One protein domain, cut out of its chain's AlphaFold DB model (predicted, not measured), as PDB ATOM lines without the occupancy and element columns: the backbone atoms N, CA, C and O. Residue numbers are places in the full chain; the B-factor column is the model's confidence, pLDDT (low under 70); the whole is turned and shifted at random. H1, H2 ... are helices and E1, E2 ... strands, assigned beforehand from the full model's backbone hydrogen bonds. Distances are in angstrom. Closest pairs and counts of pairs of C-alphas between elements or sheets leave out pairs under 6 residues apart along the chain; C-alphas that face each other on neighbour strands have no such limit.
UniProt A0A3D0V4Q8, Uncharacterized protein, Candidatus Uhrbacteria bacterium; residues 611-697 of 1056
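What this domain is: This is residues 611 to 697 of the 1056 residues of an uncharacterized protein of Candidatus Uhrbacteria bacterium (UniProt A0A3D0V4Q8). A long, strongly twisted sheet of six strands curls round, and the small hairpin E1 and E2 covers part of one face of it, making a small, lopsided sandwich with its strands crossed. Two short helices sit together at one side, H1 on the large sheet and H2 by the turn of the E1 and E2 hairpin. The printed part has 87 residues, with eight named strands and two named helices in the order E1 E2 E3 E4 E5 E6 H1 E7 E8 H2, and its class is mostly strand. The large sheet runs E6 E5 E4 E3 E7 E8, antiparallel throughout, as is the pair E1 and E2. It is compact and rounded, with a radius of gyration of the C-alphas of 11.9 A and spans of 33 by 27 by 23 A.

Where its parts are: Find C-alpha 613 at (17.908, -9.472, -28.070), where E1, residues 613 to 616, begins; E2 follows at 619 to 622 and E3 at 626 to 629. E4, residues 642 to 650, is the longest strand at 23.0 A, and it bends by 60 degrees at residue 646. E5 is 658 to 662, 13.1 A long, and E6 is 667 to 669. H1 is 674 to 677, and E7, 678 to 682 and 13.0 A long, begins at C-alpha 678 (32.649, -1.122, -27.816). E8 is 685 to 688, and H2, 691 to 695, ends at C-alpha 695 (21.184, 8.362, -26.275).

How they stand to each other: Start in the large sheet with E3 to E6, a meander, each strand the antiparallel neighbour of the one before. The pairing of E4 is staggered: residues 642 to 644 pair with E3, N 643 to O 627 at 2.8 A, and 645 to 650 with E5, N 659 to O 649 at 2.7 A. E6 pairs with E5 through N 668 and O 660, 2.8 A. On the other side of E3, look for E7 at N 628 and O 679, 2.9 A, then for its hairpin partner E8 at N 687 and O 680, 2.8 A. In the hairpin E1 and E2, N 614 and O 621 are 2.8 A apart. This pair makes a sandwich, two sheets face to face, with the large sheet, their strands at 50 degrees; the closest C-alphas of E1 and E4 are Ala 613 and Gly 647, 6.4 A. H1 is on the large sheet at a height of 4.7 A, over none of its strands. H1 and H2 only just touch, with 3 pairs of C-alphas within 8 A, the closest Leu 674 and Val 694 at 6.7 A. The one O i to N i+4 pair of H2 is within hydrogen-bond range; H1 is too short for one.

The domain as a whole: The farthest C-alphas, those of Leu 653 and Glu 684, are 36.0 A apart. The printed part has no cut. The link E3 to E4, residues 630 to 641, is long. Mean pLDDT of the printed part is 80.7, and residues 632 to 636, 651 to 656 and 664 to 666 are under 70.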
ATOM      1  N   GLU A 611      17.462 -12.565 -22.202       77.94
ATOM      2  CA  GLU A 611      16.807 -12.183 -23.445       77.94
ATOM      3  C   GLU A 611      17.793 -12.356 -24.611       77.94
ATOM      4  O   GLU A 611      18.968 -11.994 -24.507       77.94
ATOM      5  N   GLU A 612      17.335 -12.912 -25.736       80.06
ATOM      6  CA  GLU A 612      18.189 -13.129 -26.917       80.06
ATOM      7  C   GLU A 612      18.487 -11.835 -27.686       80.06
ATOM      8  O   GLU A 612      19.427 -11.790 -28.477       80.06
ATOM      9  N   ALA A 613      17.711 -10.776 -27.458       85.44
ATOM     10  CA  ALA A 613      17.908  -9.472 -28.070       85.44
ATOM     11  C   ALA A 613      17.509  -8.349 -27.111       85.44
ATOM     12  O   ALA A 613      16.604  -8.512 -26.299       85.44
ATOM     13  N   TYR A 614      18.168  -7.201 -27.245       88.31
ATOM     14  CA  TYR A 614      17.854  -5.967 -26.540       88.31
ATOM     15  C   TYR A 614      17.607  -4.842 -27.543       88.31
ATOM     16  O   TYR A 614      18.403  -4.620 -28.461       88.31
ATOM     17  N   GLN A 615      16.512  -4.110 -27.340       89.00
ATOM     18  CA  GLN A 615      16.132  -2.977 -28.175       89.00
ATOM     19  C   GLN A 615      15.784  -1.752 -27.318       89.00
ATOM     20  O   GLN A 615      14.911  -1.823 -26.455       89.00
ATOM     21  N   SER A 616      16.435  -0.615 -27.589       86.81
ATOM     22  CA  SER A 616      16.120   0.685 -26.977       86.81
ATOM     23  C   SER A 616      16.261   1.812 -28.000       86.81
ATOM     24  O   SER A 616      17.357   2.128 -28.462       86.81
ATOM     25  N   GLY A 617      15.135   2.409 -28.401       86.50
ATOM     26  CA  GLY A 617      15.100   3.360 -29.514       86.50
ATOM     27  C   GLY A 617      15.611   2.730 -30.815       86.50
ATOM     28  O   GLY A 617      15.077   1.713 -31.257       86.50
ATOM     29  N   SER A 618      16.639   3.333 -31.421       87.56
ATOM     30  CA  SER A 618      17.313   2.830 -32.629       87.56
ATOM     31  C   SER A 618      18.418   1.802 -32.349       87.56
ATOM     32  O   SER A 618      18.897   1.167 -33.286       87.56
ATOM     33  N   LEU A 619      18.813   1.592 -31.085       90.00
ATOM     34  CA  LEU A 619      19.799   0.578 -30.720       90.00
ATOM     35  C   LEU A 619      19.160  -0.811 -30.727       90.00
ATOM     36  O   LEU A 619      18.235  -1.077 -29.960       90.00
ATOM     37  N   PHE A 620      19.721  -1.701 -31.540       91.69
ATOM     38  CA  PHE A 620      19.427  -3.130 -31.535       91.69
ATOM     39  C   PHE A 620      20.717  -3.923 -31.307       91.69
ATOM     40  O   PHE A 620      21.748  -3.648 -31.938       91.69
ATOM     41  N   LEU A 621      20.658  -4.872 -30.377       91.69
ATOM     42  CA  LEU A 621      21.719  -5.820 -30.058       91.69
ATOM     43  C   LEU A 621      21.098  -7.214 -29.906       91.69
ATOM     44  O   LEU A 621      20.005  -7.337 -29.363       91.69
ATOM     45  N   MET A 622      21.779  -8.265 -30.356       90.44
ATOM     46  CA  MET A 622      21.273  -9.638 -30.282       90.44
ATOM     47  C   MET A 622      22.381 -10.656 -30.011       90.44
ATOM     48  O   MET A 622      23.561 -10.388 -30.247       90.44
ATOM     49  N   ARG A 623      21.988 -11.833 -29.521       87.12
ATOM     50  CA  ARG A 623      22.849 -13.007 -29.376       87.12
ATOM     51  C   ARG A 623      23.531 -13.325 -30.711       87.12
ATOM     52  O   ARG A 623      22.901 -13.256 -31.765       87.12
ATOM     53  N   GLY A 624      24.817 -13.657 -30.656       83.25
ATOM     54  CA  GLY A 624      25.657 -13.934 -31.824       83.25
ATOM     55  C   GLY A 624      26.302 -12.700 -32.467       83.25
ATOM     56  O   GLY A 624      27.089 -12.848 -33.398       83.25
ATOM     57  N   MET A 625      26.007 -11.479 -32.000       92.56
ATOM     58  CA  MET A 625      26.718 -10.282 -32.469       92.56
ATOM     59  C   MET A 625      28.138 -10.223 -31.906       92.56
ATOM     60  O   MET A 625      28.351 -10.519 -30.734       92.56
ATOM     61  N   TYR A 626      29.093  -9.754 -32.706       93.88
ATOM     62  CA  TYR A 626      30.480  -9.569 -32.279       93.88
ATOM     63  C   TYR A 626      30.759  -8.100 -31.967       93.88
ATOM     64  O   TYR A 626      30.452  -7.219 -32.771       93.88
ATOM     65  N   LEU A 627      31.356  -7.831 -30.809       92.94
ATOM     66  CA  LEU A 627      31.759  -6.497 -30.374       92.94
ATOM     67  C   LEU A 627      33.260  -6.464 -30.092       92.94
ATOM     68  O   LEU A 627      33.798  -7.391 -29.496       92.94
ATOM     69  N   LYS A 628      33.932  -5.382 -30.483       92.25
ATOM     70  CA  LYS A 628      35.355  -5.154 -30.207       92.25
ATOM     71  C   LYS A 628      35.522  -4.099 -29.116       92.25
ATOM     72  O   LYS A 628      34.948  -3.016 -29.232       92.25
ATOM     73  N   CYS A 629      36.294  -4.411 -28.078       88.88
ATOM     74  CA  CYS A 629      36.554  -3.513 -26.949       88.88
ATOM     75  C   CYS A 629      37.523  -2.379 -27.332       88.88
ATOM     76  O   CYS A 629      38.568  -2.627 -27.934       88.88
ATOM     77  N   LEU A 630      37.193  -1.134 -26.976       84.12
ATOM     78  CA  LEU A 630      38.000   0.061 -27.266       84.12
ATOM     79  C   LEU A 630      38.854   0.541 -26.081       84.12
ATOM     80  O   LEU A 630      39.811   1.293 -26.278       84.12
ATOM     81  N   CYS A 631      38.515   0.139 -24.858       76.00
ATOM     82  CA  CYS A 631      39.120   0.630 -23.622       76.00
ATOM     83  C   CYS A 631      40.159  -0.345 -23.041       76.00
ATOM     84  O   CYS A 631      40.090  -1.556 -23.243       76.00
ATOM     85  N   HIS A 632      41.134   0.199 -22.306       64.81
ATOM     86  CA  HIS A 632      42.110  -0.601 -21.564       64.81
ATOM     87  C   HIS A 632      41.455  -1.239 -20.327       64.81
ATOM     88  O   HIS A 632      40.843  -0.533 -19.527       64.81
ATOM     89  N   ASP A 633      41.612  -2.558 -20.184       57.22
ATOM     90  CA  ASP A 633      41.200  -3.385 -19.038       57.22
ATOM     91  C   ASP A 633      39.749  -3.201 -18.574       57.22
ATOM     92  O   ASP A 633      39.446  -3.049 -17.386       57.22
ATOM     93  N   PHE A 634      38.804  -3.274 -19.511       62.22
ATOM     94  CA  PHE A 634      37.389  -3.177 -19.177       62.22
ATOM     95  C   PHE A 634      36.827  -4.525 -18.739       62.22
ATOM     96  O   PHE A 634      36.574  -5.412 -19.553       62.22
ATOM     97  N   THR A 635      36.608  -4.702 -17.433       62.66
ATOM     98  CA  THR A 635      36.045  -5.943 -16.851       62.66
ATOM     99  C   THR A 635      36.816  -7.212 -17.257       62.66
ATOM    100  O   THR A 635      36.252  -8.293 -17.409       62.66
ATOM    101  N   GLY A 636      38.128  -7.075 -17.469       60.03
ATOM    102  CA  GLY A 636      39.009  -8.152 -17.926       60.03
ATOM    103  C   GLY A 636      39.009  -8.394 -19.438       60.03
ATOM    104  O   GLY A 636      39.808  -9.212 -19.883       60.03
ATOM    105  N   ILE A 637      38.166  -7.709 -20.221       74.00
ATOM    106  CA  ILE A 637      38.227  -7.696 -21.690       74.00
ATOM    107  C   ILE A 637      39.353  -6.753 -22.107       74.00
ATOM    108  O   ILE A 637      39.329  -5.562 -21.779       74.00
ATOM    109  N   ASN A 638      40.345  -7.295 -22.808       78.12
ATOM    110  CA  ASN A 638      41.489  -6.514 -23.258       78.12
ATOM    111  C   ASN A 638      41.066  -5.538 -24.358       78.12
ATOM    112  O   ASN A 638      40.133  -5.800 -25.123       78.12
ATOM    113  N   GLN A 639      41.794  -4.429 -24.484       84.69
ATOM    114  CA  GLN A 639      41.638  -3.553 -25.640       84.69
ATOM    115  C   GLN A 639      41.853  -4.363 -26.928       84.69
ATOM    116  O   GLN A 639      42.733  -5.220 -26.991       84.69
ATOM    117  N   ASP A 640      41.026  -4.101 -27.935       86.62
ATOM    118  CA  ASP A 640      40.969  -4.805 -29.215       86.62
ATOM    119  C   ASP A 640      40.465  -6.262 -29.188       86.62
ATOM    120  O   ASP A 640      40.319  -6.860 -30.258       86.62
ATOM    121  N   GLU A 641      40.126  -6.828 -28.023       88.25
ATOM    122  CA  GLU A 641      39.504  -8.155 -27.924       88.25
ATOM    123  C   GLU A 641      38.093  -8.136 -28.542       88.25
ATOM    124  O   GLU A 641      37.288  -7.240 -28.262       88.25
ATOM    125  N   VAL A 642      37.797  -9.129 -29.391       90.44
ATOM    126  CA  VAL A 642      36.469  -9.340 -29.985       90.44
ATOM    127  C   VAL A 642      35.718 -10.376 -29.160       90.44
ATOM    128  O   VAL A 642      36.202 -11.487 -28.955       90.44
ATOM    129  N   VAL A 643      34.524 -10.013 -28.711       87.19
ATOM    130  CA  VAL A 643      33.654 -10.843 -27.877       87.19
ATOM    131  C   VAL A 643      32.305 -11.038 -28.560       87.19
ATOM    132  O   VAL A 643      31.775 -10.119 -29.179       87.19
ATOM    133  N   GLU A 644      31.749 -12.243 -28.466       89.44
ATOM    134  CA  GLU A 644      30.417 -12.555 -28.988       89.44
ATOM    135  C   GLU A 644      29.369 -12.357 -27.894       89.44
ATOM    136  O   GLU A 644      29.559 -12.803 -26.762       89.44
ATOM    137  N   VAL A 645      28.261 -11.700 -28.221       86.81
ATOM    138  CA  VAL A 645      27.133 -11.480 -27.317       86.81
ATOM    139  C   VAL A 645      26.380 -12.793 -27.116       86.81
ATOM    140  O   VAL A 645      25.868 -13.389 -28.059       86.81
ATOM    141  N   LEU A 646      26.276 -13.228 -25.866       77.75
ATOM    142  CA  LEU A 646      25.513 -14.397 -25.436       77.75
ATOM    143  C   LEU A 646      24.042 -14.050 -25.155       77.75
ATOM    144  O   LEU A 646      23.165 -14.873 -25.398       77.75
ATOM    145  N   GLY A 647      23.769 -12.831 -24.685       78.38
ATOM    146  CA  GLY A 647      22.415 -12.313 -24.474       78.38
ATOM    147  C   GLY A 647      22.370 -11.182 -23.446       78.38
ATOM    148  O   GLY A 647      23.410 -10.631 -23.080       78.38
ATOM    149  N   PHE A 648      21.169 -10.830 -22.981       82.31
ATOM    150  CA  PHE A 648      20.934  -9.685 -22.095       82.31
ATOM    151  C   PHE A 648      20.175 -10.077 -20.832       82.31
ATOM    152  O   PHE A 648      19.182 -10.793 -20.894       82.31
ATOM    153  N   ALA A 649      20.603  -9.574 -19.680       75.62
ATOM    154  CA  ALA A 649      19.952  -9.820 -18.399       75.62
ATOM    155  C   ALA A 649      19.613  -8.505 -17.700       75.62
ATOM    156  O   ALA A 649      20.365  -7.540 -17.791       75.62
ATOM    157  N   LYS A 650      18.513  -8.457 -16.943       72.62
ATOM    158  CA  LYS A 650      18.240  -7.303 -16.072       72.62
ATOM    159  C   LYS A 650      19.312  -7.193 -14.999       72.62
ATOM    160  O   LYS A 650      19.558  -8.162 -14.274       72.62
ATOM    161  N   ASN A 651      19.907  -6.009 -14.867       68.06
ATOM    162  CA  ASN A 651      20.913  -5.783 -13.847       68.06
ATOM    163  C   ASN A 651      20.262  -5.857 -12.460       68.06
ATOM    164  O   ASN A 651      19.210  -5.278 -12.187       68.06
ATOM    165  N   ARG A 652      20.890  -6.608 -11.557       54.31
ATOM    166  CA  ARG A 652      20.312  -6.902 -10.242       54.31
ATOM    167  C   ARG A 652      20.343  -5.712  -9.278       54.31
ATOM    168  O   ARG A 652      19.531  -5.668  -8.355       54.31
ATOM    169  N   LEU A 653      21.306  -4.807  -9.439       49.97
ATOM    170  CA  LEU A 653      21.496  -3.639  -8.573       49.97
ATOM    171  C   LEU A 653      20.751  -2.413  -9.101       49.97
ATOM    172  O   LEU A 653      20.298  -1.596  -8.307       49.97
ATOM    173  N   MET A 654      20.604  -2.326 -10.423       60.75
ATOM    174  CA  MET A 654      19.866  -1.283 -11.132       60.75
ATOM    175  C   MET A 654      18.831  -1.961 -12.042       60.75
ATOM    176  O   MET A 654      19.129  -2.199 -13.211       60.75
ATOM    177  N   PRO A 655      17.641  -2.330 -11.530       66.12
ATOM    178  CA  PRO A 655      16.613  -3.045 -12.300       66.12
ATOM    179  C   PRO A 655      16.162  -2.333 -13.585       66.12
ATOM    180  O   PRO A 655      15.601  -2.962 -14.482       66.12
ATOM    181  N   GLU A 656      16.380  -1.022 -13.657       66.50
ATOM    182  CA  GLU A 656      16.170  -0.149 -14.812       66.50
ATOM    183  C   GLU A 656      17.257  -0.259 -15.896       66.50
ATOM    184  O   GLU A 656      17.094   0.292 -16.984       66.50
ATOM    185  N   CYS A 657      18.352  -0.971 -15.622       74.44
ATOM    186  CA  CYS A 657      19.470  -1.189 -16.535       74.44
ATOM    187  C   CYS A 657      19.568  -2.665 -16.968       74.44
ATOM    188  O   CYS A 657      19.094  -3.576 -16.285       74.44
ATOM    189  N   MET A 658      20.231  -2.909 -18.100       79.75
ATOM    190  CA  MET A 658      20.465  -4.251 -18.647       79.75
ATOM    191  C   MET A 658      21.962  -4.545 -18.724       79.75
ATOM    192  O   MET A 658      22.733  -3.708 -19.189       79.75
ATOM    193  N   ASP A 659      22.362  -5.738 -18.305       79.75
ATOM    194  CA  ASP A 659      23.686  -6.299 -18.533       79.75
ATOM    195  C   ASP A 659      23.704  -7.021 -19.882       79.75
ATOM    196  O   ASP A 659      22.877  -7.892 -20.149       79.75
ATOM    197  N   MET A 660      24.668  -6.678 -20.728       84.62
ATOM    198  CA  MET A 660      25.020  -7.445 -21.916       84.62
ATOM    199  C   MET A 660      26.084  -8.473 -21.540       84.62
ATOM    200  O   MET A 660      27.108  -8.126 -20.954       84.62
ATOM    201  N   ILE A 661      25.830  -9.735 -21.866       77.62
ATOM    202  CA  ILE A 661      26.640 -10.888 -21.473       77.62
ATOM    203  C   ILE A 661      27.340 -11.446 -22.711       77.62
ATOM    204  O   ILE A 661      26.739 -11.509 -23.781       77.62
ATOM    205  N   PHE A 662      28.586 -11.891 -22.563       79.69
ATOM    206  CA  PHE A 662      29.413 -12.433 -23.639       79.69
ATOM    207  C   PHE A 662      29.679 -13.937 -23.494       79.69
ATOM    208  O   PHE A 662      29.654 -14.490 -22.394       79.69
ATOM    209  N   THR A 663      29.996 -14.609 -24.604       72.50
ATOM    210  CA  THR A 663      30.279 -16.060 -24.651       72.50
ATOM    211  C   THR A 663      31.538 -16.467 -23.885       72.50
ATOM    212  O   THR A 663      31.669 -17.616 -23.474       72.50
ATOM    213  N   ASN A 664      32.450 -15.528 -23.619       67.62
ATOM    214  CA  ASN A 664      33.611 -15.751 -22.755       67.62
ATOM    215  C   ASN A 664      33.271 -15.693 -21.246       67.62
ATOM    216  O   ASN A 664      34.168 -15.839 -20.415       67.62
ATOM    217  N   GLY A 665      31.996 -15.489 -20.892       59.03
ATOM    218  CA  GLY A 665      31.483 -15.425 -19.521       59.03
ATOM    219  C   GLY A 665      31.467 -14.022 -18.908       59.03
ATOM    220  O   GLY A 665      30.871 -13.829 -17.857       59.03
ATOM    221  N   ARG A 666      32.080 -13.021 -19.552       69.06
ATOM    222  CA  ARG A 666      32.124 -11.639 -19.042       69.06
ATOM    223  C   ARG A 666      30.837 -10.886 -19.386       69.06
ATOM    224  O   ARG A 666      30.078 -11.308 -20.255       69.06
ATOM    225  N   GLY A 667      30.595  -9.748 -18.740       71.81
ATOM    226  CA  GLY A 667      29.434  -8.912 -19.038       71.81
ATOM    227  C   GLY A 667      29.652  -7.443 -18.708       71.81
ATOM    228  O   GLY A 667      30.558  -7.092 -17.952       71.81
ATOM    229  N   CYS A 668      28.823  -6.582 -19.290       75.94
ATOM    230  CA  CYS A 668      28.895  -5.140 -19.107       75.94
ATOM    231  C   CYS A 668      27.515  -4.486 -19.042       75.94
ATOM    232  O   CYS A 668      26.595  -4.880 -19.756       75.94
ATOM    233  N   LEU A 669      27.398  -3.427 -18.243       78.88
ATOM    234  CA  LEU A 669      26.167  -2.654 -18.123       78.88
ATOM    235  C   LEU A 669      25.930  -1.800 -19.377       78.88
ATOM    236  O   LEU A 669      26.794  -1.013 -19.776       78.88
ATOM    237  N   LEU A 670      24.744  -1.907 -19.975       84.06
ATOM    238  CA  LEU A 670      24.327  -1.050 -21.081       84.06
ATOM    239  C   LEU A 670      24.080   0.374 -20.570       84.06
ATOM    240  O   LEU A 670      23.174   0.628 -19.780       84.06
ATOM    241  N   SER A 671      24.905   1.311 -21.034       84.56
ATOM    242  CA  SER A 671      24.860   2.732 -20.671       84.56
ATOM    243  C   SER A 671      25.189   3.611 -21.875       84.56
ATOM    244  O   SER A 671      25.686   3.113 -22.889       84.56
ATOM    245  N   GLN A 672      24.990   4.928 -21.763       84.69
ATOM    246  CA  GLN A 672      25.345   5.878 -22.837       84.69
ATOM    247  C   GLN A 672      26.831   5.817 -23.248       84.69
ATOM    248  O   GLN A 672      27.194   6.256 -24.337       84.69
ATOM    249  N   ASN A 673      27.689   5.211 -22.418       80.81
ATOM    250  CA  ASN A 673      29.113   5.017 -22.693       80.81
ATOM    251  C   ASN A 673      29.409   3.793 -23.580       80.81
ATOM    252  O   ASN A 673      30.574   3.545 -23.898       80.81
ATOM    253  N   LEU A 674      28.391   3.029 -24.000       85.50
ATOM    254  CA  LEU A 674      28.561   1.841 -24.843       85.50
ATOM    255  C   LEU A 674      29.400   2.148 -26.092       85.50
ATOM    256  O   LEU A 674      30.335   1.410 -26.385       85.50
ATOM    257  N   GLY A 675      29.145   3.279 -26.758       81.25
ATOM    258  CA  GLY A 675      29.893   3.712 -27.946       81.25
ATOM    259  C   GLY A 675      31.344   4.133 -27.686       81.25
ATOM    260  O   GLY A 675      32.132   4.210 -28.622       81.25
ATOM    261  N   GLN A 676      31.710   4.388 -26.428       80.75
ATOM    262  CA  GLN A 676      33.096   4.639 -26.011       80.75
ATOM    263  C   GLN A 676      33.812   3.349 -25.590       80.75
ATOM    264  O   GLN A 676      35.037   3.321 -25.518       80.75
ATOM    265  N   THR A 677      33.049   2.291 -25.305       83.62
ATOM    266  CA  THR A 677      33.552   1.024 -24.758       83.62
ATOM    267  C   THR A 677      33.665  -0.045 -25.843       83.62
ATOM    268  O   THR A 677      34.638  -0.790 -25.861       83.62
ATOM    269  N   PHE A 678      32.713  -0.099 -26.777       91.06
ATOM    270  CA  PHE A 678      32.649  -1.122 -27.816       91.06
ATOM    271  C   PHE A 678      32.324  -0.544 -29.196       91.06
ATOM    272  O   PHE A 678      31.675   0.493 -29.324       91.06
ATOM    273  N   VAL A 679      32.712  -1.282 -30.234       92.19
ATOM    274  CA  VAL A 679      32.238  -1.113 -31.617       92.19
ATOM    275  C   VAL A 679      31.683  -2.435 -32.132       92.19
ATOM    276  O   VAL A 679      32.173  -3.499 -31.747       92.19
ATOM    277  N   ARG A 680      30.664  -2.386 -32.994       92.75
ATOM    278  CA  ARG A 680      30.134  -3.588 -33.650       92.75
ATOM    279  C   ARG A 680      31.137  -4.104 -34.674       92.75
ATOM    280  O   ARG A 680      31.755  -3.306 -35.375       92.75
ATOM    281  N   VAL A 681      31.271  -5.419 -34.778       91.62
ATOM    282  CA  VAL A 681      32.121  -6.088 -35.766       91.62
ATOM    283  C   VAL A 681      31.236  -6.875 -36.724       91.62
ATOM    284  O   VAL A 681      30.526  -7.792 -36.314       91.62
ATOM    285  N   GLU A 682      31.307  -6.532 -38.005       85.19
ATOM    286  CA  GLU A 682      30.665  -7.266 -39.095       85.19
ATOM    287  C   GLU A 682      31.741  -7.664 -40.113       85.19
ATOM    288  O   GLU A 682      32.212  -6.851 -40.912       85.19
ATOM    289  N   GLY A 683      32.189  -8.922 -40.054       81.06
ATOM    290  CA  GLY A 683      33.341  -9.381 -40.836       81.06
ATOM    291  C   GLY A 683      34.635  -8.685 -40.399       81.06
ATOM    292  O   GLY A 683      34.992  -8.730 -39.226       81.06
ATOM    293  N   GLU A 684      35.339  -8.036 -41.332       77.25
ATOM    294  CA  GLU A 684      36.561  -7.261 -41.037       77.25
ATOM    295  C   GLU A 684      36.285  -5.788 -40.681       77.25
ATOM    296  O   GLU A 684      37.207  -5.035 -40.361       77.25
ATOM    297  N   VAL A 685      35.024  -5.347 -40.738       81.19
ATOM    298  CA  VAL A 685      34.661  -3.936 -40.567       81.19
ATOM    299  C   VAL A 685      34.164  -3.687 -39.146       81.19
ATOM    300  O   VAL A 685      33.259  -4.361 -38.660       81.19
ATOM    301  N   SER A 686      34.748  -2.685 -38.483       86.94
ATOM    302  CA  SER A 686      34.274  -2.175 -37.192       86.94
ATOM    303  C   SER A 686      33.392  -0.942 -37.399       86.94
ATOM    304  O   SER A 686      33.838   0.040 -37.994       86.94
ATOM    305  N   GLN A 687      32.157  -0.977 -36.902       88.94
ATOM    306  CA  GLN A 687      31.199   0.127 -36.974       88.94
ATOM    307  C   GLN A 687      30.944   0.706 -35.570       88.94
ATOM    308  O   GLN A 687      30.534  -0.034 -34.668       88.94
ATOM    309  N   PRO A 688      31.184   2.010 -35.342       89.00
ATOM    310  CA  PRO A 688      30.889   2.641 -34.061       89.00
ATOM    311  C   PRO A 688      29.379   2.791 -33.850       89.00
ATOM    312  O   PRO A 688      28.626   2.977 -34.805       89.00
ATOM    313  N   PHE A 689      28.945   2.764 -32.590       90.44
ATOM    314  CA  PHE A 689      27.569   3.113 -32.239       90.44
ATOM    315  C   PHE A 689      27.332   4.611 -32.458       90.44
ATOM    316  O   PHE A 689      28.130   5.446 -32.024       90.44
ATOM    317  N   SER A 690      26.234   4.963 -33.120       87.81
ATOM    318  CA  SER A 690      25.845   6.356 -33.322       87.81
ATOM    319  C   SER A 690      25.386   7.005 -32.012       87.81
ATOM    320  O   SER A 690      24.908   6.340 -31.089       87.81
ATOM    321  N   SER A 691      25.493   8.335 -31.928       82.12
ATOM    322  CA  SER A 691      25.027   9.087 -30.756       82.12
ATOM    323  C   SER A 691      23.522   8.925 -30.514       82.12
ATOM    324  O   SER A 691      23.092   8.959 -29.366       82.12
ATOM    325  N   GLU A 692      22.730   8.717 -31.572       86.31
ATOM    326  CA  GLU A 692      21.288   8.459 -31.478       86.31
ATOM    327  C   GLU A 692      21.003   7.100 -30.823       86.31
ATOM    328  O   GLU A 692      20.183   7.025 -29.909       86.31
ATOM    329  N   GLU A 693      21.738   6.054 -31.211       85.69
ATOM    330  CA  GLU A 693      21.575   4.704 -30.659       85.69
ATOM    331  C   GLU A 693      21.864   4.653 -29.157       85.69
ATOM    332  O   GLU A 693      21.105   4.060 -28.394       85.69
ATOM    333  N   VAL A 694      22.932   5.308 -28.696       87.38
ATOM    334  CA  VAL A 694      23.292   5.268 -27.269       87.38
ATOM    335  C   VAL A 694      22.514   6.273 -26.418       87.38
ATOM    336  O   VAL A 694      22.467   6.108 -25.204       87.38
ATOM    337  N   SER A 695      21.869   7.284 -27.014       84.38
ATOM    338  CA  SER A 695      21.184   8.362 -26.275       84.38
ATOM    339  C   SER A 695      20.023   7.889 -25.391       84.38
ATOM    340  O   SER A 695      19.759   8.493 -24.353       84.38
ATOM    341  N   ASN A 696      19.362   6.792 -25.775       82.06
ATOM    342  CA  ASN A 696      18.245   6.206 -25.028       82.06
ATOM    343  C   ASN A 696      18.695   5.264 -23.899       82.06
ATOM    344  O   ASN A 696      17.857   4.740 -23.165       82.06
ATOM    345  N   LEU A 697      20.003   5.026 -23.749       84.38
ATOM    346  CA  LEU A 697      20.544   4.251 -22.638       84.38
ATOM    347  C   LEU A 697      20.666   5.110 -21.363       84.38
ATOM    348  O   LEU A 697      20.731   6.340 -21.448       84.38
TER     349      LEU A 697